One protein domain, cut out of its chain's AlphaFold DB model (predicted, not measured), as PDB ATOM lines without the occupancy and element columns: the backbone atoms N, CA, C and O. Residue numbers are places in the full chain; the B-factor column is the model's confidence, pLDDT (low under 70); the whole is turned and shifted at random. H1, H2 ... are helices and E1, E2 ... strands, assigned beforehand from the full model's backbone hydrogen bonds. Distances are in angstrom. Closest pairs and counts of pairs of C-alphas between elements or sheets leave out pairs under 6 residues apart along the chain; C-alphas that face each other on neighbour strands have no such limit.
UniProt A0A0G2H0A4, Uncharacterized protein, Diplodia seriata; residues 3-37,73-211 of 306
ATOM      1  N   LEU A   3     160.733 148.668 254.878       52.22
ATOM      2  CA  LEU A   3     159.393 148.444 254.318       52.22
ATOM      3  C   LEU A   3     159.404 147.857 252.896       52.22
ATOM      4  O   LEU A   3     158.539 147.043 252.581       52.22
ATOM      5  N   SER A   4     160.388 148.195 252.054       55.41
ATOM      6  CA  SER A   4     160.474 147.667 250.680       55.41
ATOM      7  C   SER A   4     160.634 146.145 250.650       55.41
ATOM      8  O   SER A   4     159.941 145.461 249.897       55.41
ATOM      9  N   HIS A   5     161.457 145.595 251.548       57.12
ATOM     10  CA  HIS A   5     161.643 144.150 251.669       57.12
ATOM     11  C   HIS A   5     160.357 143.428 252.080       57.12
ATOM     12  O   HIS A   5     160.096 142.330 251.589       57.12
ATOM     13  N   VAL A   6     159.532 144.038 252.941       61.78
ATOM     14  CA  VAL A   6     158.256 143.444 253.376       61.78
ATOM     15  C   VAL A   6     157.328 143.242 252.178       61.78
ATOM     16  O   VAL A   6     156.808 142.144 251.979       61.78
ATOM     17  N   TYR A   7     157.181 144.263 251.332       68.88
ATOM     18  CA  TYR A   7     156.330 144.174 250.145       68.88
ATOM     19  C   TYR A   7     156.916 143.263 249.059       68.88
ATOM     20  O   TYR A   7     156.171 142.491 248.454       68.88
ATOM     21  N   GLY A   8     158.240 143.259 248.860       64.12
ATOM     22  CA  GLY A   8     158.902 142.348 247.917       64.12
ATOM     23  C   GLY A   8     158.673 140.864 248.245       64.12
ATOM     24  O   GLY A   8     158.424 140.045 247.352       64.12
ATOM     25  N   VAL A   9     158.666 140.508 249.535       64.69
ATOM     26  CA  VAL A   9     158.342 139.146 249.996       64.69
ATOM     27  C   VAL A   9     156.876 138.790 249.722       64.69
ATOM     28  O   VAL A   9     156.582 137.665 249.315       64.69
ATOM     29  N   GLU A  10     155.942 139.721 249.919       66.69
ATOM     30  CA  GLU A  10     154.522 139.471 249.644       66.69
ATOM     31  C   GLU A  10     154.214 139.323 248.153       66.69
ATOM     32  O   GLU A  10     153.442 138.437 247.781       66.69
ATOM     33  N   LEU A  11     154.840 140.134 247.300       70.50
ATOM     34  CA  LEU A  11     154.701 140.031 245.846       70.50
ATOM     35  C   LEU A  11     155.246 138.696 245.323       70.50
ATOM     36  O   LEU A  11     154.605 138.034 244.506       70.50
ATOM     37  N   SER A  12     156.355 138.220 245.893       68.19
ATOM     38  CA  SER A  12     156.885 136.881 245.605       68.19
ATOM     39  C   SER A  12     155.890 135.773 245.981       68.19
ATOM     40  O   SER A  12     155.721 134.797 245.248       68.19
ATOM     41  N   ARG A  13     155.170 135.923 247.104       65.50
ATOM     42  CA  ARG A  13     154.100 134.986 247.500       65.50
ATOM     43  C   ARG A  13     152.902 135.035 246.553       65.50
ATOM     44  O   ARG A  13     152.320 133.988 246.295       65.50
ATOM     45  N   LEU A  14     152.545 136.214 246.040       62.12
ATOM     46  CA  LEU A  14     151.451 136.378 245.080       62.12
ATOM     47  C   LEU A  14     151.709 135.601 243.778       62.12
ATOM     48  O   LEU A  14     150.836 134.862 243.339       62.12
ATOM     49  N   ARG A  15     152.923 135.650 243.214       65.06
ATOM     50  CA  ARG A  15     153.278 134.857 242.013       65.06
ATOM     51  C   ARG A  15     153.325 133.355 242.267       65.06
ATOM     52  O   ARG A  15     152.865 132.589 241.421       65.06
ATOM     53  N   ASN A  16     153.791 132.932 243.442       55.66
ATOM     54  CA  ASN A  16     153.824 131.512 243.820       55.66
ATOM     55  C   ASN A  16     152.427 130.897 244.015       55.66
ATOM     56  O   ASN A  16     152.292 129.678 243.995       55.66
ATOM     57  N   LEU A  17     151.378 131.708 244.183       51.75
ATOM     58  CA  LEU A  17     149.994 131.220 244.149       51.75
ATOM     59  C   LEU A  17     149.507 130.936 242.718       51.75
ATOM     60  O   LEU A  17     148.545 130.194 242.540       51.75
ATOM     61  N   CYS A  18     150.163 131.510 241.707       46.44
ATOM     62  CA  CYS A  18     149.758 131.442 240.303       46.44
ATOM     63  C   CYS A  18     150.666 130.563 239.425       46.44
ATOM     64  O   CYS A  18     150.342 130.357 238.257       46.44
ATOM     65  N   SER A  19     151.787 130.045 239.940       48.53
ATOM     66  CA  SER A  19     152.758 129.268 239.154       48.53
ATOM     67  C   SER A  19     153.390 128.121 239.957       48.53
ATOM     68  O   SER A  19     153.404 128.153 241.185       48.53
ATOM     69  N   GLU A  20     153.853 127.072 239.261       44.97
ATOM     70  CA  GLU A  20     154.479 125.894 239.881       44.97
ATOM     71  C   GLU A  20     155.733 126.272 240.695       44.97
ATOM     72  O   GLU A  20     156.477 127.172 240.296       44.97
ATOM     73  N   PRO A  21     156.005 125.590 241.825       46.84
ATOM     74  CA  PRO A  21     157.130 125.911 242.694       46.84
ATOM     75  C   PRO A  21     158.465 125.611 242.001       46.84
ATOM     76  O   PRO A  21     158.934 124.474 241.982       46.84
ATOM     77  N   GLN A  22     159.104 126.645 241.455       49.97
ATOM     78  CA  GLN A  22     160.493 126.572 241.011       49.97
ATOM     79  C   GLN A  22     161.445 126.781 242.201       49.97
ATOM     80  O   GLN A  22     161.151 127.573 243.103       49.97
ATOM     81  N   PRO A  23     162.597 126.086 242.242       49.09
ATOM     82  CA  PRO A  23     163.616 126.331 243.253       49.09
ATOM     83  C   PRO A  23     164.157 127.758 243.100       49.09
ATOM     84  O   PRO A  23     164.886 128.065 242.160       49.09
ATOM     85  N   LEU A  24     163.783 128.633 244.036       52.78
ATOM     86  CA  LEU A  24     164.181 130.039 244.053       52.78
ATOM     87  C   LEU A  24     165.704 130.156 244.204       52.78
ATOM     88  O   LEU A  24     166.254 129.923 245.283       52.78
ATOM     89  N   ARG A  25     166.392 130.558 243.131       61.97
ATOM     90  CA  ARG A  25     167.750 131.103 243.231       61.97
ATOM     91  C   ARG A  25     167.665 132.408 244.018       61.97
ATOM     92  O   ARG A  25     166.940 133.325 243.643       61.97
ATOM     93  N   LYS A  26     168.373 132.481 245.142       66.06
ATOM     94  CA  LYS A  26     168.297 133.621 246.058       66.06
ATOM     95  C   LYS A  26     169.232 134.734 245.580       66.06
ATOM     96  O   LYS A  26     170.368 134.835 246.026       66.06
ATOM     97  N   ILE A  27     168.750 135.546 244.646       71.38
ATOM     98  CA  ILE A  27     169.413 136.785 244.231       71.38
ATOM     99  C   ILE A  27     168.823 137.916 245.068       71.38
ATOM    100  O   ILE A  27     167.616 138.155 245.025       71.38
ATOM    101  N   HIS A  28     169.660 138.618 245.834       81.44
ATOM    102  CA  HIS A  28     169.212 139.816 246.541       81.44
ATOM    103  C   HIS A  28     169.193 140.969 245.562       81.44
ATOM    104  O   HIS A  28     170.240 141.524 245.234       81.44
ATOM    105  N   PHE A  29     168.008 141.301 245.068       82.62
ATOM    106  CA  PHE A  29     167.812 142.457 244.214       82.62
ATOM    107  C   PHE A  29     167.326 143.647 245.036       82.62
ATOM    108  O   PHE A  29     166.448 143.500 245.884       82.62
ATOM    109  N   ARG A  30     167.882 144.821 244.752       85.44
ATOM    110  CA  ARG A  30     167.401 146.102 245.258       85.44
ATOM    111  C   ARG A  30     167.273 147.078 244.102       85.44
ATOM    112  O   ARG A  30     168.212 147.235 243.317       85.44
ATOM    113  N   LEU A  31     166.138 147.760 244.024       82.31
ATOM    114  CA  LEU A  31     165.962 148.867 243.104       82.31
ATOM    115  C   LEU A  31     166.363 150.167 243.800       82.31
ATOM    116  O   LEU A  31     165.826 150.539 244.841       82.31
ATOM    117  N   GLU A  32     167.306 150.876 243.203       84.12
ATOM    118  CA  GLU A  32     167.683 152.223 243.592       84.12
ATOM    119  C   GLU A  32     167.292 153.182 242.476       84.12
ATOM    120  O   GLU A  32     167.318 152.854 241.286       84.12
ATOM    121  N   SER A  33     166.879 154.382 242.856       73.12
ATOM    122  CA  SER A  33     166.524 155.391 241.882       73.12
ATOM    123  C   SER A  33     166.533 156.770 242.506       73.12
ATOM    124  O   SER A  33     166.016 156.948 243.604       73.12
ATOM    125  N   ASP A  34     167.046 157.753 241.774       64.44
ATOM    126  CA  ASP A  34     166.693 159.145 242.024       64.44
ATOM    127  C   ASP A  34     165.233 159.408 241.605       64.44
ATOM    128  O   ASP A  34     164.555 160.233 242.202       64.44
ATOM    129  N   THR A  35     164.696 158.690 240.612       60.94
ATOM    130  CA  THR A  35     163.317 158.821 240.092       60.94
ATOM    131  C   THR A  35     162.220 158.369 241.038       60.94
ATOM    132  O   THR A  35     161.061 158.714 240.823       60.94
ATOM    133  N   LEU A  36     162.551 157.513 241.999       65.25
ATOM    134  CA  LEU A  36     161.621 157.098 243.032       65.25
ATOM    135  C   LEU A  36     161.899 158.030 244.205       65.25
ATOM    136  O   LEU A  36     163.016 157.998 244.721       65.25
ATOM    137  N   PRO A  37     160.952 158.896 244.594       58.22
ATOM    138  CA  PRO A  37     161.203 159.848 245.659       58.22
ATOM    139  C   PRO A  37     161.510 159.062 246.939       58.22
ATOM    140  O   PRO A  37     160.635 158.419 247.517       58.22
ATOM    141  N   LEU A  73     147.608 169.795 249.523       74.88
ATOM    142  CA  LEU A  73     147.349 168.498 250.146       74.88
ATOM    143  C   LEU A  73     147.036 168.661 251.633       74.88
ATOM    144  O   LEU A  73     147.793 169.310 252.361       74.88
ATOM    145  N   SER A  74     145.978 167.999 252.102       85.31
ATOM    146  CA  SER A  74     145.843 167.693 253.525       85.31
ATOM    147  C   SER A  74     146.928 166.692 253.945       85.31
ATOM    148  O   SER A  74     147.493 165.976 253.115       85.31
ATOM    149  N   THR A  75     147.188 166.596 255.247       86.38
ATOM    150  CA  THR A  75     148.115 165.597 255.802       86.38
ATOM    151  C   THR A  75     147.692 164.167 255.465       86.38
ATOM    152  O   THR A  75     148.543 163.321 255.209       86.38
ATOM    153  N   THR A  76     146.385 163.897 255.407       87.62
ATOM    154  CA  THR A  76     145.846 162.585 255.027       87.62
ATOM    155  C   THR A  76     146.098 162.260 253.557       87.62
ATOM    156  O   THR A  76     146.498 161.140 253.255       87.62
ATOM    157  N   HIS A  77     145.945 163.233 252.651       87.38
ATOM    158  CA  HIS A  77     146.260 163.047 251.231       87.38
ATOM    159  C   HIS A  77     147.761 162.850 251.009       87.38
ATOM    160  O   HIS A  77     148.159 162.006 250.212       87.38
ATOM    161  N   ALA A  78     148.605 163.587 251.737       85.62
ATOM    162  CA  ALA A  78     150.051 163.403 251.669       85.62
ATOM    163  C   ALA A  78     150.468 162.004 252.158       85.62
ATOM    164  O   ALA A  78     151.243 161.318 251.497       85.62
ATOM    165  N   ALA A  79     149.906 161.539 253.277       88.12
ATOM    166  CA  ALA A  79     150.162 160.188 253.774       88.12
ATOM    167  C   ALA A  79     149.724 159.105 252.770       88.12
ATOM    168  O   ALA A  79     150.449 158.138 252.557       88.12
ATOM    169  N   GLU A  80     148.572 159.287 252.122       91.44
ATOM    170  CA  GLU A  80     148.084 158.377 251.083       91.44
ATOM    171  C   GLU A  80     148.964 158.382 249.822       91.44
ATOM    172  O   GLU A  80     149.249 157.322 249.274       91.44
ATOM    173  N   LEU A  81     149.464 159.538 249.378       88.56
ATOM    174  CA  LEU A  81     150.401 159.589 248.247       88.56
ATOM    175  C   LEU A  81     151.710 158.881 248.554       88.56
ATOM    176  O   LEU A  81     152.189 158.127 247.713       88.56
ATOM    177  N   LYS A  82     152.261 159.084 249.756       87.50
ATOM    178  CA  LYS A  82     153.450 158.346 250.181       87.50
ATOM    179  C   LYS A  82     153.193 156.837 250.152       87.50
ATOM    180  O   LYS A  82     154.024 156.096 249.642       87.50
ATOM    181  N   PHE A  83     152.033 156.394 250.641       91.31
ATOM    182  CA  PHE A  83     151.644 154.988 250.563       91.31
ATOM    183  C   PHE A  83     151.663 154.476 249.112       91.31
ATOM    184  O   PHE A  83     152.278 153.448 248.834       91.31
ATOM    185  N   TRP A  84     151.057 155.204 248.169       91.81
ATOM    186  CA  TRP A  84     151.052 154.809 246.757       91.81
ATOM    187  C   TRP A  84     152.445 154.819 246.112       91.81
ATOM    188  O   TRP A  84     152.737 153.949 245.293       91.81
ATOM    189  N   GLU A  85     153.315 155.757 246.495       89.56
ATOM    190  CA  GLU A  85     154.723 155.800 246.073       89.56
ATOM    191  C   GLU A  85     155.498 154.574 246.561       89.56
ATOM    192  O   GLU A  85     156.177 153.925 245.763       89.56
ATOM    193  N   ASP A  86     155.326 154.205 247.832       89.19
ATOM    194  CA  ASP A  86     155.957 153.026 248.429       89.19
ATOM    195  C   ASP A  86     155.453 151.728 247.755       89.19
ATOM    196  O   ASP A  86     156.252 150.840 247.440       89.19
ATOM    197  N   MET A  87     154.147 151.629 247.457       91.62
ATOM    198  CA  MET A  87     153.571 150.472 246.748       91.62
ATOM    199  C   MET A  87     154.106 150.367 245.322       91.62
ATOM    200  O   MET A  87     154.461 149.280 244.869       91.62
ATOM    201  N   PHE A  88     154.178 151.493 244.610       92.31
ATOM    202  CA  PHE A  88     154.699 151.528 243.250       92.31
ATOM    203  C   PHE A  88     156.164 151.090 243.196       92.31
ATOM    204  O   PHE A  88     156.513 150.247 242.373       92.31
ATOM    205  N   ALA A  89     157.005 151.613 244.093       89.62
ATOM    206  CA  ALA A  89     158.414 151.237 244.173       89.62
ATOM    207  C   ALA A  89     158.583 149.730 244.421       89.62
ATOM    208  O   ALA A  89     159.366 149.082 243.728       89.62
ATOM    209  N   ALA A  90     157.807 149.160 245.350       89.06
ATOM    210  CA  ALA A  90     157.846 147.731 245.645       89.06
ATOM    211  C   ALA A  90     157.408 146.865 244.453       89.06
ATOM    212  O   ALA A  90     158.072 145.882 244.124       89.06
ATOM    213  N   VAL A  91     156.311 147.237 243.785       92.19
ATOM    214  CA  VAL A  91     155.820 146.521 242.599       92.19
ATOM    215  C   VAL A  91     156.833 146.598 241.461       92.19
ATOM    216  O   VAL A  91     157.114 145.584 240.830       92.19
ATOM    217  N   LEU A  92     157.437 147.762 241.231       91.38
ATOM    218  CA  LEU A  92     158.425 147.937 240.173       91.38
ATOM    219  C   LEU A  92     159.723 147.165 240.456       91.38
ATOM    220  O   LEU A  92     160.247 146.511 239.557       91.38
ATOM    221  N   GLU A  93     160.217 147.198 241.699       90.06
ATOM    222  CA  GLU A  93     161.366 146.398 242.143       90.06
ATOM    223  C   GLU A  93     161.123 144.910 241.890       90.06
ATOM    224  O   GLU A  93     161.980 144.219 241.342       90.06
ATOM    225  N   TYR A  94     159.925 144.438 242.223       88.44
ATOM    226  CA  TYR A  94     159.506 143.065 241.997       88.44
ATOM    227  C   TYR A  94     159.397 142.696 240.507       88.44
ATOM    228  O   TYR A  94     159.876 141.644 240.086       88.44
ATOM    229  N   THR A  95     158.807 143.555 239.675       89.75
ATOM    230  CA  THR A  95     158.732 143.322 238.225       89.75
ATOM    231  C   THR A  95     160.131 143.238 237.606       89.75
ATOM    232  O   THR A  95     160.409 142.337 236.815       89.75
ATOM    233  N   ILE A  96     161.039 144.141 237.989       90.44
ATOM    234  CA  ILE A  96     162.414 144.160 237.472       90.44
ATOM    235  C   ILE A  96     163.209 142.952 237.974       90.44
ATOM    236  O   ILE A  96     163.963 142.364 237.196       90.44
ATOM    237  N   SER A  97     163.054 142.566 239.243       88.88
ATOM    238  CA  SER A  97     163.761 141.411 239.801       88.88
ATOM    239  C   SER A  97     163.366 140.116 239.096       88.88
ATOM    240  O   SER A  97     164.240 139.316 238.774       88.88
ATOM    241  N   ASN A  98     162.086 139.947 238.757       87.25
ATOM    242  CA  ASN A  98     161.622 138.804 237.977       87.25
ATOM    243  C   ASN A  98     162.255 138.767 236.583       87.25
ATOM    244  O   ASN A  98     162.788 137.735 236.195       87.25
ATOM    245  N   HIS A  99     162.286 139.897 235.869       88.62
ATOM    246  CA  HIS A  99     162.970 139.966 234.575       88.62
ATOM    247  C   HIS A  99     164.468 139.672 234.681       88.62
ATOM    248  O   HIS A  99     165.045 139.052 233.792       88.62
ATOM    249  N   LEU A 100     165.116 140.121 235.756       88.12
ATOM    250  CA  LEU A 100     166.517 139.813 236.008       88.12
ATOM    251  C   LEU A 100     166.728 138.311 236.244       88.12
ATOM    252  O   LEU A 100     167.694 137.763 235.720       88.12
ATOM    253  N   ILE A 101     165.847 137.661 237.007       86.12
ATOM    254  CA  ILE A 101     165.887 136.210 237.235       86.12
ATOM    255  C   ILE A 101     165.743 135.470 235.905       86.12
ATOM    256  O   ILE A 101     166.599 134.646 235.599       86.12
ATOM    257  N   ASP A 102     164.758 135.838 235.080       85.94
ATOM    258  CA  ASP A 102     164.551 135.223 233.764       85.94
ATOM    259  C   ASP A 102     165.814 135.367 232.883       85.94
ATOM    260  O   ASP A 102     166.289 134.400 232.291       85.94
ATOM    261  N   LEU A 103     166.445 136.552 232.868       87.81
ATOM    262  CA  LEU A 103     167.705 136.782 232.144       87.81
ATOM    263  C   LEU A 103     168.876 135.942 232.675       87.81
ATOM    264  O   LEU A 103     169.746 135.539 231.900       87.81
ATOM    265  N   VAL A 104     168.949 135.737 233.991       85.00
ATOM    266  CA  VAL A 104     169.986 134.914 234.630       85.00
ATOM    267  C   VAL A 104     169.757 133.429 234.344       85.00
ATOM    268  O   VAL A 104     170.726 132.691 234.157       85.00
ATOM    269  N   ASP A 105     168.503 132.989 234.280       82.44
ATOM    270  CA  ASP A 105     168.141 131.612 233.951       82.44
ATOM    271  C   ASP A 105     168.395 131.291 232.469       82.44
ATOM    272  O   ASP A 105     168.887 130.204 232.159       82.44
ATOM    273  N   ASP A 106     168.201 132.265 231.576       81.88
ATOM    274  CA  ASP A 106     168.468 132.151 230.135       81.88
ATOM    275  C   ASP A 106     169.956 132.234 229.749       81.88
ATOM    276  O   ASP A 106     170.310 132.079 228.575       81.88
ATOM    277  N   MET A 107     170.854 132.463 230.710       78.62
ATOM    278  CA  MET A 107     172.297 132.607 230.501       78.62
ATOM    279  C   MET A 107     172.936 131.328 229.900       78.62
ATOM    280  O   MET A 107     173.532 130.511 230.603       78.62
ATOM    281  N   HIS A 108     172.869 131.179 228.572       59.66
ATOM    282  CA  HIS A 108     173.410 130.047 227.798       59.66
ATOM    283  C   HIS A 108     174.948 129.956 227.816       59.66
ATOM    284  O   HIS A 108     175.506 128.866 227.707       59.66
ATOM    285  N   ASP A 109     175.654 131.080 227.983       50.38
ATOM    286  CA  ASP A 109     177.128 131.131 227.949       50.38
ATOM    287  C   ASP A 109     177.807 130.574 229.209       50.38
ATOM    288  O   ASP A 109     179.036 130.451 229.277       50.38
ATOM    289  N   CYS A 110     177.029 130.174 230.210       48.31
ATOM    290  CA  CYS A 110     177.548 129.374 231.299       48.31
ATOM    291  C   CYS A 110     177.394 127.902 230.933       48.31
ATOM    292  O   CYS A 110     176.375 127.293 231.218       48.31
ATOM    293  N   ASN A 111     178.444 127.302 230.366       45.41
ATOM    294  CA  ASN A 111     178.660 125.856 230.462       45.41
ATOM    295  C   ASN A 111     178.623 125.473 231.960       45.41
ATOM    296  O   ASN A 111     179.645 125.531 232.657       45.41
ATOM    297  N   ILE A 112     177.432 125.148 232.471       52.16
ATOM    298  CA  ILE A 112     177.184 124.707 233.852       52.16
ATOM    299  C   ILE A 112     178.011 123.440 234.133       52.16
ATOM    300  O   ILE A 112     178.513 123.259 235.240       52.16
ATOM    301  N   ASP A 113     178.305 122.668 233.088       50.59
ATOM    302  CA  ASP A 113     179.028 121.400 233.166       50.59
ATOM    303  C   ASP A 113     180.549 121.516 233.357       50.59
ATOM    304  O   ASP A 113     181.200 120.506 233.620       50.59
ATOM    305  N   ARG A 114     181.167 122.704 233.223       51.75
ATOM    306  CA  ARG A 114     182.645 122.793 233.229       51.75
ATOM    307  C   ARG A 114     183.288 123.094 234.577       51.75
ATOM    308  O   ARG A 114     184.405 122.641 234.784       51.75
ATOM    309  N   TYR A 115     182.620 123.804 235.490       50.16
ATOM    310  CA  TYR A 115     183.131 124.035 236.851       50.16
ATOM    311  C   TYR A 115     181.969 124.323 237.818       50.16
ATOM    312  O   TYR A 115     181.401 125.414 237.732       50.16
ATOM    313  N   PRO A 116     181.633 123.405 238.741       53.38
ATOM    314  CA  PRO A 116     180.509 123.546 239.675       53.38
ATOM    315  C   PRO A 116     180.745 124.538 240.837       53.38
ATOM    316  O   PRO A 116     179.911 124.634 241.726       53.38
ATOM    317  N   GLY A 117     181.870 125.261 240.864       58.34
ATOM    318  CA  GLY A 117     182.324 125.987 242.059       58.34
ATOM    319  C   GLY A 117     182.086 127.501 242.115       58.34
ATOM    320  O   GLY A 117     182.405 128.086 243.140       58.34
ATOM    321  N   ASP A 118     181.582 128.149 241.058       76.56
ATOM    322  CA  ASP A 118     181.482 129.624 241.022       76.56
ATOM    323  C   ASP A 118     180.266 130.123 240.223       76.56
ATOM    324  O   ASP A 118     180.386 130.865 239.247       76.56
ATOM    325  N   LEU A 119     179.070 129.639 240.569       78.62
ATOM    326  CA  LEU A 119     177.832 130.121 239.948       78.62
ATOM    327  C   LEU A 119     177.564 131.586 240.325       78.62
ATOM    328  O   LEU A 119     177.251 132.394 239.454       78.62
ATOM    329  N   ASP A 120     177.758 131.938 241.594       83.50
ATOM    330  CA  ASP A 120     177.495 133.283 242.112       83.50
ATOM    331  C   ASP A 120     178.427 134.337 241.494       83.50
ATOM    332  O   ASP A 120     177.966 135.403 241.082       83.50
ATOM    333  N   GLY A 121     179.719 134.029 241.315       84.50
ATOM    334  CA  GLY A 121     180.647 134.911 240.604       84.50
ATOM    335  C   GLY A 121     180.297 135.085 239.131       84.50
ATOM    336  O   GLY A 121     180.398 136.195 238.601       84.50
ATOM    337  N   ARG A 122     179.793 134.034 238.473       83.75
ATOM    338  CA  ARG A 122     179.287 134.135 237.095       83.75
ATOM    339  C   ARG A 122     178.034 134.992 237.002       83.75
ATOM    340  O   ARG A 122     177.961 135.798 236.080       83.75
ATOM    341  N   ILE A 123     177.100 134.866 237.946       86.00
ATOM    342  CA  ILE A 123     175.910 135.724 238.022       86.00
ATOM    343  C   ILE A 123     176.348 137.181 238.171       86.00
ATOM    344  O   ILE A 123     175.957 138.018 237.361       86.00
ATOM    345  N   CYS A 124     177.234 137.487 239.123       88.31
ATOM    346  CA  CYS A 124     177.752 138.843 239.303       88.31
ATOM    347  C   CYS A 124     178.426 139.378 238.027       88.31
ATOM    348  O   CYS A 124     178.164 140.505 237.602       88.31
ATOM    349  N   ALA A 125     179.268 138.573 237.374       88.69
ATOM    350  CA  ALA A 125     179.930 138.960 236.132       88.69
ATOM    351  C   ALA A 125     178.941 139.166 234.973       88.69
ATOM    352  O   ALA A 125     179.106 140.097 234.185       88.69
ATOM    353  N   PHE A 126     177.919 138.318 234.861       89.56
ATOM    354  CA  PHE A 126     176.862 138.435 233.861       89.56
ATOM    355  C   PHE A 126     176.048 139.709 234.063       89.56
ATOM    356  O   PHE A 126     175.919 140.503 233.134       89.56
ATOM    357  N   VAL A 127     175.578 139.958 235.285       90.12
ATOM    358  CA  VAL A 127     174.783 141.143 235.614       90.12
ATOM    359  C   VAL A 127     175.577 142.427 235.371       90.12
ATOM    360  O   VAL A 127     175.069 143.344 234.730       90.12
ATOM    361  N   ASN A 128     176.853 142.471 235.762       91.69
ATOM    362  CA  ASN A 128     177.725 143.612 235.461       91.69
ATOM    363  C   ASN A 128     177.939 143.821 233.948       91.69
ATOM    364  O   ASN A 128     178.116 144.953 233.501       91.69
ATOM    365  N   LYS A 129     177.889 142.754 233.137       90.81
ATOM    366  CA  LYS A 129     177.922 142.844 231.665       90.81
ATOM    367  C   LYS A 129     176.580 143.245 231.051       90.81
ATOM    368  O   LYS A 129     176.579 143.765 229.935       90.81
ATOM    369  N   LEU A 130     175.447 143.019 231.725       90.06
ATOM    370  CA  LEU A 130     174.134 143.442 231.224       90.06
ATOM    371  C   LEU A 130     174.065 144.960 231.057       90.06
ATOM    372  O   LEU A 130     173.452 145.415 230.089       90.06
ATOM    373  N   GLY A 131     174.686 145.713 231.971       88.06
ATOM    374  CA  GLY A 131     174.697 147.171 231.965       88.06
ATOM    375  C   GLY A 131     173.284 147.761 231.950       88.06
ATOM    376  O   GLY A 131     172.410 147.336 232.706       88.06
ATOM    377  N   GLY A 132     173.060 148.756 231.087       91.56
ATOM    378  CA  GLY A 132     171.757 149.393 230.900       91.56
ATOM    379  C   GLY A 132     170.825 148.577 230.004       91.56
ATOM    380  O   GLY A 132     171.100 148.418 228.814       91.56
ATOM    381  N   ARG A 133     169.687 148.136 230.540       92.94
ATOM    382  CA  ARG A 133     168.639 147.410 229.812       92.94
ATOM    383  C   ARG A 133     167.317 148.156 229.838       92.94
ATOM    384  O   ARG A 133     167.032 148.906 230.768       92.94
ATOM    385  N   THR A 134     166.531 147.947 228.791       92.81
ATOM    386  CA  THR A 134     165.187 148.502 228.654       92.81
ATOM    387  C   THR A 134     164.185 147.362 228.728       92.81
ATOM    388  O   THR A 134     164.338 146.380 228.006       92.81
ATOM    389  N   PHE A 135     163.180 147.505 229.588       90.31
ATOM    390  CA  PHE A 135     162.151 146.495 229.821       90.31
ATOM    391  C   PHE A 135     160.781 147.053 229.445       90.31
ATOM    392  O   PHE A 135     160.484 148.188 229.831       90.31
ATOM    393  N   PRO A 136     159.946 146.302 228.705       90.62
ATOM    394  CA  PRO A 136     158.535 146.629 228.589       90.62
ATOM    395  C   PRO A 136     157.857 146.429 229.943       90.62
ATOM    396  O   PRO A 136     158.183 145.499 230.674       90.62
ATOM    397  N   VAL A 137     156.908 147.300 230.269       88.81
ATOM    398  CA  VAL A 137     156.177 147.244 231.531       88.81
ATOM    399  C   VAL A 137     154.685 147.231 231.265       88.81
ATOM    400  O   VAL A 137     154.138 148.114 230.603       88.81
ATOM    401  N   ASN A 138     154.009 146.234 231.826       89.00
ATOM    402  CA  ASN A 138     152.564 146.147 231.773       89.00
ATOM    403  C   ASN A 138     151.942 146.994 232.893       89.00
ATOM    404  O   ASN A 138     151.849 146.569 234.043       89.00
ATOM    405  N   VAL A 139     151.486 148.200 232.550       88.62
ATOM    406  CA  VAL A 139     150.862 149.141 233.502       88.62
ATOM    407  C   VAL A 139     149.644 148.536 234.195       88.62
ATOM    408  O   VAL A 139     149.425 148.794 235.376       88.62
ATOM    409  N   ARG A 140     148.875 147.700 233.487       89.25
ATOM    410  CA  ARG A 140     147.710 147.019 234.065       89.25
ATOM    411  C   ARG A 140     148.122 146.078 235.183       89.25
ATOM    412  O   ARG A 140     147.506 146.095 236.239       89.25
ATOM    413  N   GLU A 141     149.174 145.300 234.961       89.94
ATOM    414  CA  GLU A 141     149.712 144.384 235.967       89.94
ATOM    415  C   GLU A 141     150.255 145.147 237.178       89.94
ATOM    416  O   GLU A 141     149.911 144.806 238.308       89.94
ATOM    417  N   ILE A 142     150.990 146.245 236.954       92.00
ATOM    418  CA  ILE A 142     151.447 147.117 238.047       92.00
ATOM    419  C   ILE A 142     150.263 147.626 238.872       92.00
ATOM    420  O   ILE A 142     150.260 147.486 240.095       92.00
ATOM    421  N   ALA A 143     149.247 148.194 238.219       92.31
ATOM    422  CA  ALA A 143     148.071 148.725 238.900       92.31
ATOM    423  C   ALA A 143     147.319 147.629 239.672       92.31
ATOM    424  O   ALA A 143     146.904 147.857 240.809       92.31
ATOM    425  N   THR A 144     147.185 146.428 239.103       92.38
ATOM    426  CA  THR A 144     146.586 145.273 239.784       92.38
ATOM    427  C   THR A 144     147.374 144.882 241.036       92.38
ATOM    428  O   THR A 144     146.775 144.773 242.104       92.38
ATOM    429  N   CYS A 145     148.702 144.751 240.958       92.31
ATOM    430  CA  CYS A 145     149.522 144.439 242.131       92.31
ATOM    431  C   CYS A 145     149.435 145.537 243.205       92.31
ATOM    432  O   CYS A 145     149.315 145.235 244.391       92.31
ATOM    433  N   MET A 146     149.430 146.815 242.810       94.06
ATOM    434  CA  MET A 146     149.249 147.929 243.749       94.06
ATOM    435  C   MET A 146     147.883 147.881 244.451       94.06
ATOM    436  O   MET A 146     147.805 148.133 245.653       94.06
ATOM    437  N   LEU A 147     146.811 147.523 243.736       94.00
ATOM    438  CA  LEU A 147     145.475 147.341 244.316       94.00
ATOM    439  C   LEU A 147     145.427 146.191 245.323       94.00
ATOM    440  O   LEU A 147     144.781 146.306 246.365       94.00
ATOM    441  N   GLU A 148     146.102 145.082 245.034       92.31
ATOM    442  CA  GLU A 148     146.188 143.955 245.962       92.31
ATOM    443  C   GLU A 148     146.901 144.343 247.260       92.31
ATOM    444  O   GLU A 148     146.418 144.013 248.347       92.31
ATOM    445  N   LEU A 149     148.002 145.095 247.162       91.81
ATOM    446  CA  LEU A 149     148.702 145.622 248.333       91.81
ATOM    447  C   LEU A 149     147.842 146.634 249.105       91.81
ATOM    448  O   LEU A 149     147.790 146.586 250.334       91.81
ATOM    449  N   TYR A 150     147.098 147.494 248.405       93.19
ATOM    450  CA  TYR A 150     146.138 148.413 249.020       93.19
ATOM    451  C   TYR A 150     145.047 147.693 249.811       93.19
ATOM    452  O   TYR A 150     144.778 148.055 250.956       93.19
ATOM    453  N   ASN A 151     144.460 146.631 249.259       91.94
ATOM    454  CA  ASN A 151     143.424 145.865 249.954       91.94
ATOM    455  C   ASN A 151     143.925 145.239 251.266       91.94
ATOM    456  O   ASN A 151     143.124 144.978 252.161       91.94
ATOM    457  N   ARG A 152     145.236 145.002 251.390       90.56
ATOM    458  CA  ARG A 152     145.861 144.427 252.590       90.56
ATOM    459  C   ARG A 152     146.322 145.479 253.594       90.56
ATOM    460  O   ARG A 152     146.136 145.286 254.790       90.56
ATOM    461  N   HIS A 153     146.922 146.566 253.111       90.50
ATOM    462  CA  HIS A 153     147.702 147.496 253.942       90.50
ATOM    463  C   HIS A 153     147.218 148.945 253.893       90.50
ATOM    464  O   HIS A 153     147.694 149.777 254.663       90.50
ATOM    465  N   GLY A 154     146.325 149.264 252.960       88.88
ATOM    466  CA  GLY A 154     145.984 150.634 252.591       88.88
ATOM    467  C   GLY A 154     144.522 151.011 252.784       88.88
ATOM    468  O   GLY A 154     144.176 152.144 252.484       88.88
ATOM    469  N   CYS A 155     143.654 150.129 253.291       89.06
ATOM    470  CA  CYS A 155     142.206 150.373 253.350       89.06
ATOM    471  C   CYS A 155     141.788 151.579 254.219       89.06
ATOM    472  O   CYS A 155     140.665 152.068 254.102       89.06
ATOM    473  N   GLN A 156     142.677 152.093 255.068       92.00
ATOM    474  CA  GLN A 156     142.510 153.354 255.796       92.00
ATOM    475  C   GLN A 156     142.613 154.602 254.901       92.00
ATOM    476  O   GLN A 156     142.111 155.664 255.267       92.00
ATOM    477  N   HIS A 157     143.273 154.490 253.750       91.94
ATOM    478  CA  HIS A 157     143.436 155.550 252.766       91.94
ATOM    479  C   HIS A 157     142.221 155.551 251.837       91.94
ATOM    480  O   HIS A 157     141.886 154.530 251.255       91.94
ATOM    481  N   GLN A 158     141.504 156.668 251.749       91.12
ATOM    482  CA  GLN A 158     140.180 156.716 251.110       91.12
ATOM    483  C   GLN A 158     140.100 157.742 249.984       91.12
ATOM    484  O   GLN A 158     139.090 157.808 249.287       91.12
ATOM    485  N   TRP A 159     141.135 158.553 249.781       88.56
ATOM    486  CA  TRP A 159     141.084 159.658 248.838       88.56
ATOM    487  C   TRP A 159     140.973 159.163 247.400       88.56
ATOM    488  O   TRP A 159     140.029 159.531 246.702       88.56
ATOM    489  N   PHE A 160     141.851 158.261 246.965       87.38
ATOM    490  CA  PHE A 160     141.769 157.694 245.621       87.38
ATOM    491  C   PHE A 160     140.505 156.846 245.458       87.38
ATOM    492  O   PHE A 160     139.861 156.893 244.411       87.38
ATOM    493  N   ALA A 161     140.099 156.114 246.500       87.44
ATOM    494  CA  ALA A 161     138.879 155.311 246.483       87.44
ATOM    495  C   ALA A 161     137.610 156.175 246.335       87.44
ATOM    496  O   ALA A 161     136.672 155.784 245.640       87.44
ATOM    497  N   SER A 162     137.606 157.384 246.910       86.56
ATOM    498  CA  SER A 162     136.486 158.331 246.835       86.56
ATOM    499  C   SER A 162     136.198 158.846 245.420       86.56
ATOM    500  O   SER A 162     135.092 159.315 245.160       86.56
ATOM    501  N   SER A 163     137.141 158.692 244.480       79.12
ATOM    502  CA  SER A 163     136.938 159.027 243.062       79.12
ATOM    503  C   SER A 163     135.888 158.145 242.365       79.12
ATOM    504  O   SER A 163     135.471 158.446 241.248       79.12
ATOM    505  N   GLY A 164     135.475 157.034 242.991       80.25
ATOM    506  CA  GLY A 164     134.538 156.066 242.419       80.25
ATOM    507  C   GLY A 164     135.179 155.082 241.433       80.25
ATOM    508  O   GLY A 164     134.561 154.073 241.100       80.25
ATOM    509  N   ASN A 165     136.425 155.320 241.004       85.00
ATOM    510  CA  ASN A 165     137.204 154.377 240.207       85.00
ATOM    511  C   ASN A 165     138.687 154.416 240.609       85.00
ATOM    512  O   ASN A 165     139.505 155.125 240.020       85.00
ATOM    513  N   LEU A 166     139.025 153.602 241.612       88.12
ATOM    514  CA  LEU A 166     140.374 153.510 242.169       88.12
ATOM    515  C   LEU A 166     141.417 153.064 241.132       88.12
ATOM    516  O   LEU A 166     142.518 153.604 241.103       88.12
ATOM    517  N   TYR A 167     141.073 152.114 240.257       88.56
ATOM    518  CA  TYR A 167     141.985 151.653 239.207       88.56
ATOM    519  C   TYR A 167     142.369 152.800 238.266       88.56
ATOM    520  O   TYR A 167     143.545 152.968 237.934       88.56
ATOM    521  N   ASN A 168     141.393 153.628 237.882       83.25
ATOM    522  CA  ASN A 168     141.677 154.785 237.048       83.25
ATOM    523  C   ASN A 168     142.560 155.793 237.776       83.25
ATOM    524  O   ASN A 168     143.579 156.184 237.221       83.25
ATOM    525  N   ALA A 169     142.241 156.132 239.029       84.94
ATOM    526  CA  ALA A 169     143.071 157.020 239.844       84.94
ATOM    527  C   ALA A 169     144.530 156.532 239.954       84.94
ATOM    528  O   ALA A 169     145.456 157.343 239.926       84.94
ATOM    529  N   LEU A 170     144.752 155.215 240.008       88.75
ATOM    530  CA  LEU A 170     146.093 154.628 239.994       88.75
ATOM    531  C   LEU A 170     146.799 154.756 238.648       88.75
ATOM    532  O   LEU A 170     147.974 155.103 238.627       88.75
ATOM    533  N   CYS A 171     146.116 154.520 237.529       86.50
ATOM    534  CA  CYS A 171     146.708 154.724 236.200       86.50
ATOM    535  C   CYS A 171     147.128 156.187 235.998       86.50
ATOM    536  O   CYS A 171     148.209 156.479 235.492       86.50
ATOM    537  N   GLU A 172     146.280 157.097 236.457       81.25
ATOM    538  CA  GLU A 172     146.523 158.531 236.557       81.25
ATOM    539  C   GLU A 172     147.784 158.816 237.407       81.25
ATOM    540  O   GLU A 172     148.718 159.477 236.952       81.25
ATOM    541  N   PHE A 173     147.876 158.254 238.614       86.19
ATOM    542  CA  PHE A 173     149.062 158.376 239.465       86.19
ATOM    543  C   PHE A 173     150.334 157.847 238.784       86.19
ATOM    544  O   PHE A 173     151.359 158.530 238.792       86.19
ATOM    545  N   LEU A 174     150.268 156.681 238.137       87.88
ATOM    546  CA  LEU A 174     151.389 156.087 237.406       87.88
ATOM    547  C   LEU A 174     151.863 156.981 236.255       87.88
ATOM    548  O   LEU A 174     153.063 157.061 235.999       87.88
ATOM    549  N   ARG A 175     150.954 157.718 235.605       81.94
ATOM    550  CA  ARG A 175     151.298 158.637 234.508       81.94
ATOM    551  C   ARG A 175     152.174 159.799 234.957       81.94
ATOM    552  O   ARG A 175     152.932 160.341 234.163       81.94
ATOM    553  N   THR A 176     152.103 160.160 236.236       79.25
ATOM    554  CA  THR A 176     152.937 161.219 236.821       79.25
ATOM    555  C   THR A 176     154.348 160.752 237.196       79.25
ATOM    556  O   THR A 176     155.092 161.520 237.799       79.25
ATOM    557  N   ARG A 177     154.714 159.489 236.933       84.56
ATOM    558  CA  ARG A 177     156.024 158.941 237.308       84.56
ATOM    559  C   ARG A 177     157.042 159.151 236.186       84.56
ATOM    560  O   ARG A 177     156.910 158.574 235.108       84.56
ATOM    561  N   ASP A 178     158.127 159.854 236.499       79.94
ATOM    562  CA  ASP A 178     159.222 160.199 235.575       79.94
ATOM    563  C   ASP A 178     160.181 159.020 235.284       79.94
ATOM    564  O   ASP A 178     161.405 159.164 235.253       79.94
ATOM    565  N   CYS A 179     159.652 157.808 235.117       86.25
ATOM    566  CA  CYS A 179     160.440 156.600 234.836       86.25
ATOM    567  C   CYS A 179     159.955 155.808 233.618       86.25
ATOM    568  O   CYS A 179     160.672 154.924 233.145       86.25
ATOM    569  N   PHE A 180     158.776 156.141 233.087       87.50
ATOM    570  CA  PHE A 180     158.232 155.520 231.889       87.50
ATOM    571  C   PHE A 180     158.688 156.259 230.632       87.50
ATOM    572  O   PHE A 180     158.688 157.486 230.565       87.50
ATOM    573  N   LEU A 181     159.055 155.487 229.618       85.31
ATOM    574  CA  LEU A 181     159.315 155.944 228.264       85.31
ATOM    575  C   LEU A 181     158.247 155.353 227.342       85.31
ATOM    576  O   LEU A 181     158.125 154.128 227.246       85.31
ATOM    577  N   ASP A 182     157.512 156.219 226.648       77.31
ATOM    578  CA  ASP A 182     156.483 155.812 225.691       77.31
ATOM    579  C   ASP A 182     157.062 154.912 224.592       77.31
ATOM    580  O   ASP A 182     158.074 155.231 223.959       77.31
ATOM    581  N   ALA A 183     156.393 153.787 224.343       75.94
ATOM    582  CA  ALA A 183     156.684 152.904 223.222       75.94
ATOM    583  C   ALA A 183     155.376 152.363 222.608       75.94
ATOM    584  O   ALA A 183     154.340 152.380 223.271       75.94
ATOM    585  N   PRO A 184     155.390 151.871 221.352       66.75
ATOM    586  CA  PRO A 184     154.164 151.616 220.582       66.75
ATOM    587  C   PRO A 184     153.173 150.602 221.175       66.75
ATOM    588  O   PRO A 184     152.010 150.612 220.787       66.75
ATOM    589  N   LEU A 185     153.630 149.700 222.049       71.94
ATOM    590  CA  LEU A 185     152.809 148.621 222.616       71.94
ATOM    591  C   LEU A 185     152.621 148.769 224.127       71.94
ATOM    592  O   LEU A 185     151.497 148.753 224.616       71.94
ATOM    593  N   HIS A 186     153.727 148.922 224.855       79.69
ATOM    594  CA  HIS A 186     153.752 149.097 226.302       79.69
ATOM    595  C   HIS A 186     154.805 150.142 226.653       79.69
ATOM    596  O   HIS A 186     155.855 150.150 226.003       79.69
ATOM    597  N   PRO A 187     154.582 150.984 227.676       87.50
ATOM    598  CA  PRO A 187     155.633 151.855 228.164       87.50
ATOM    599  C   PRO A 187     156.821 151.013 228.617       87.50
ATOM    600  O   PRO A 187     156.692 149.860 229.036       87.50
ATOM    601  N   THR A 188     158.002 151.597 228.506       91.06
ATOM    602  CA  THR A 188     159.252 150.935 228.856       91.06
ATOM    603  C   THR A 188     159.935 151.661 229.997       91.06
ATOM    604  O   THR A 188     159.777 152.865 230.168       91.06
ATOM    605  N   ILE A 189     160.725 150.933 230.771       92.06
ATOM    606  CA  ILE A 189     161.628 151.494 231.776       92.06
ATOM    607  C   ILE A 189     163.061 151.165 231.387       92.06
ATOM    608  O   ILE A 189     163.309 150.194 230.669       92.06
ATOM    609  N   LYS A 190     164.026 151.941 231.877       92.94
ATOM    610  CA  LYS A 190     165.448 151.655 231.666       92.94
ATOM    611  C   LYS A 190     166.160 151.508 232.998       92.94
ATOM    612  O   LYS A 190     166.131 152.430 233.802       92.94
ATOM    613  N   VAL A 191     166.828 150.381 233.200       93.62
ATOM    614  CA  VAL A 191     167.524 150.040 234.445       93.62
ATOM    615  C   VAL A 191     168.976 149.723 234.127       93.62
ATOM    616  O   VAL A 191     169.258 149.014 233.164       93.62
ATOM    617  N   THR A 192     169.902 150.262 234.912       94.50
ATOM    618  CA  THR A 192     171.324 149.910 234.839       94.50
ATOM    619  C   THR A 192     171.663 149.005 236.003       94.50
ATOM    620  O   THR A 192     171.495 149.408 237.147       94.50
ATOM    621  N   PHE A 193     172.125 147.791 235.722       93.25
ATOM    622  CA  PHE A 193     172.445 146.835 236.774       93.25
ATOM    623  C   PHE A 193     173.915 146.888 237.171       93.25
ATOM    624  O   PHE A 193     174.796 147.039 236.323       93.25
ATOM    625  N   ALA A 194     174.157 146.697 238.460       93.81
ATOM    626  CA  ALA A 194     175.459 146.420 239.037       93.81
ATOM    627  C   ALA A 194     175.316 145.284 240.052       93.81
ATOM    628  O   ALA A 194     174.317 145.197 240.762       93.81
ATOM    629  N   ALA A 195     176.309 144.409 240.127       92.12
ATOM    630  CA  ALA A 195     176.318 143.284 241.048       92.12
ATOM    631  C   ALA A 195     177.617 143.228 241.845       92.12
ATOM    632  O   ALA A 195     178.711 143.450 241.317       92.12
ATOM    633  N   SER A 196     177.479 142.885 243.118       91.69
ATOM    634  CA  SER A 196     178.566 142.666 244.067       91.69
ATOM    635  C   SER A 196     178.231 141.477 244.966       91.69
ATOM    636  O   SER A 196     177.126 140.944 244.911       91.69
ATOM    637  N   PHE A 197     179.178 141.049 245.795       87.94
ATOM    638  CA  PHE A 197     178.909 140.034 246.807       87.94
ATOM    639  C   PHE A 197     178.431 140.684 248.103       87.94
ATOM    640  O   PHE A 197     179.027 141.651 248.582       87.94
ATOM    641  N   SER A 198     177.369 140.128 248.685       85.06
ATOM    642  CA  SER A 198     176.928 140.467 250.033       85.06
ATOM    643  C   SER A 198     177.957 140.005 251.082       85.06
ATOM    644  O   SER A 198     178.823 139.174 250.783       85.06
ATOM    645  N   PRO A 199     177.853 140.456 252.347       82.19
ATOM    646  CA  PRO A 199     178.674 139.929 253.442       82.19
ATOM    647  C   PRO A 199     178.547 138.409 253.643       82.19
ATOM    648  O   PRO A 199     179.432 137.790 254.226       82.19
ATOM    649  N   GLN A 200     177.454 137.806 253.167       83.69
ATOM    650  CA  GLN A 200     177.195 136.365 253.202       83.69
ATOM    651  C   GLN A 200     177.721 135.630 251.957       83.69
ATOM    652  O   GLN A 200     177.453 134.442 251.803       83.69
ATOM    653  N   ASN A 201     178.474 136.315 251.088       82.19
ATOM    654  CA  ASN A 201     178.981 135.794 249.818       82.19
ATOM    655  C   ASN A 201     177.870 135.370 248.836       82.19
ATOM    656  O   ASN A 201     178.080 134.501 247.996       82.19
ATOM    657  N   GLU A 202     176.696 135.997 248.931       84.44
ATOM    658  CA  GLU A 202     175.576 135.810 248.000       84.44
ATOM    659  C   GLU A 202     175.568 136.961 246.969       84.44
ATOM    660  O   GLU A 202     175.972 138.080 247.311       84.44
ATOM    661  N   PRO A 203     175.098 136.754 245.723       84.62
ATOM    662  CA  PRO A 203     174.937 137.839 244.758       84.62
ATOM    663  C   PRO A 203     173.976 138.922 245.270       84.62
ATOM    664  O   PRO A 203     172.794 138.667 245.520       84.62
ATOM    665  N   ALA A 204     174.489 140.143 245.395       89.56
ATOM    666  CA  ALA A 204     173.743 141.356 245.696       89.56
ATOM    667  C   ALA A 204     173.709 142.238 244.447       89.56
ATOM    668  O   ALA A 204     174.732 142.783 244.019       89.56
ATOM    669  N   VAL A 205     172.527 142.358 243.850       90.31
ATOM    670  CA  VAL A 205     172.292 143.116 242.625       90.31
ATOM    671  C   VAL A 205     171.559 144.406 242.951       90.31
ATOM    672  O   VAL A 205     170.505 144.399 243.582       90.31
ATOM    673  N   VAL A 206     172.096 145.510 242.450       91.81
ATOM    674  CA  VAL A 206     171.464 146.821 242.483       91.81
ATOM    675  C   VAL A 206     171.053 147.189 241.064       91.81
ATOM    676  O   VAL A 206     171.875 147.190 240.145       91.81
ATOM    677  N   GLY A 207     169.772 147.484 240.871       91.81
ATOM    678  CA  GLY A 207     169.270 148.106 239.652       91.81
ATOM    679  C   GLY A 207     169.106 149.603 239.868       91.81
ATOM    680  O   GLY A 207     168.411 149.999 240.792       91.81
ATOM    681  N   VAL A 208     169.704 150.432 239.015       91.62
ATOM    682  CA  VAL A 208     169.500 151.886 239.013       91.62
ATOM    683  C   VAL A 208     168.499 152.247 237.923       91.62
ATOM    684  O   VAL A 208     168.816 152.159 236.730       91.62
ATOM    685  N   LEU A 209     167.283 152.619 238.320       90.88
ATOM    686  CA  LEU A 209     166.232 153.046 237.398       90.88
ATOM    687  C   LEU A 209     166.555 154.437 236.842       90.88
ATOM    688  O   LEU A 209     166.928 155.353 237.565       90.88
ATOM    689  N   ARG A 210     166.439 154.594 235.526       88.31
ATOM    690  CA  ARG A 210     166.733 155.850 234.842       88.31
ATOM    691  C   ARG A 210     165.506 156.751 234.807       88.31
ATOM    692  O   ARG A 210     164.422 156.307 234.434       88.31
ATOM    693  N   ARG A 211     165.732 158.045 235.054       81.81
ATOM    694  CA  ARG A 211     164.723 159.092 234.880       81.81
ATOM    695  C   ARG A 211     164.476 159.454 233.429       81.81
ATOM    696  O   ARG A 211     165.419 159.653 232.654       81.81
TER     697      ARG A 211
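AT A GLANCE: This is residues 3 to 37 and 73 to 211 of the 306 residues of an uncharacterized protein of Diplodia seriata (UniProt A0A0G2H0A4). One long helix, H2, runs through the domain as its core, and a strongly twisted sheet of four strands curls round its residues 89 to 101. H1 and H4 cross H2, H6 packs on H4 toward one end of the domain, and H3 packs on the sheet toward the other, where residues 111 to 118 stick out as a loop. The printed part has 174 residues, with six named helices and four named strands in the order H1 E1 H2 H3 E2 H4 H5 H6 E3 E4. The sheet, E1 E4 E3 E2, is mixed and the class is mixed, helices and strands. The whole is compact, with a radius of gyration of the C-alphas of 17.7 A, yet elongated, spanning 60 by 31 by 30 A.

HOW THE PARTS SIT: H1, residues 3 to 16, touches residues 86 to 94 of H2, residues 75 to 105, at a steep tilt of 53 degrees, the same way; their closest C-alphas, of Ser 4 and Ala 90, are 5.7 A apart. Edge strand E1, residues 28 to 32, is parallel to E4, residues 203 to 209, with N 30 and O 205 at 2.9 A. E4 forms a hairpin with E3, residues 188 to 197, with N 194 and O 206 at 2.9 A. E3 is antiparallel to edge strand E2, residues 132 to 136, with N 133 and O 191 at 2.8 A. H1 only grazes this sheet, with its residues 4 to 8. H2 and H3, residues 119 to 130, are on one face of it, two layers: helices on a sheet. H3 lies over E3 at a height over the sheet of 7.3 A; its closest C-alpha pair with E3 is Cys 124 and Ala 195, 5.0 A. H4, residues 139 to 153, touches H2 at a steep tilt of 57 degrees, opposite ways, closest at the C-alphas of Met 87 and Met 146, 5.8 A. H5, residues 159 to 162, and H6, residues 166 to 175, touch only at the corner, and only just, with 3 pairs of C-alphas within 8 A; the closest are those of Phe 160 and Leu 166, 5.6 A. H6 touches H4, closest at the C-alphas of Ala 143 and Leu 170, 6.3 A. Every O i to N i+4 pair is within hydrogen-bond range in H1, H2, H3, H4 and H6; H5 is too short for one.

IN THESE COORDINATES: H1 begins at C-alpha 3, (159.393, 148.444, 254.318). H2 spans 45.1 A from first to last C-alpha, E3 28.8 A, H1 and H4 20.7 A each. E4 ends at C-alpha 209, (166.232, 153.046, 237.398).

THE WHOLE: The C-alphas farthest apart, of Ser 74 and Arg 114, are 61.5 A apart. Residues 38 to 72 are not printed; C-alphas 37 and 73 are 16.9 A apart across the cut. The links H1 to E1, H2 to H3 and H6 to E3 are long. Mean pLDDT of the printed part is 80.6; 38 residues are under 70, among them residues 12 to 26 and 108 to 117.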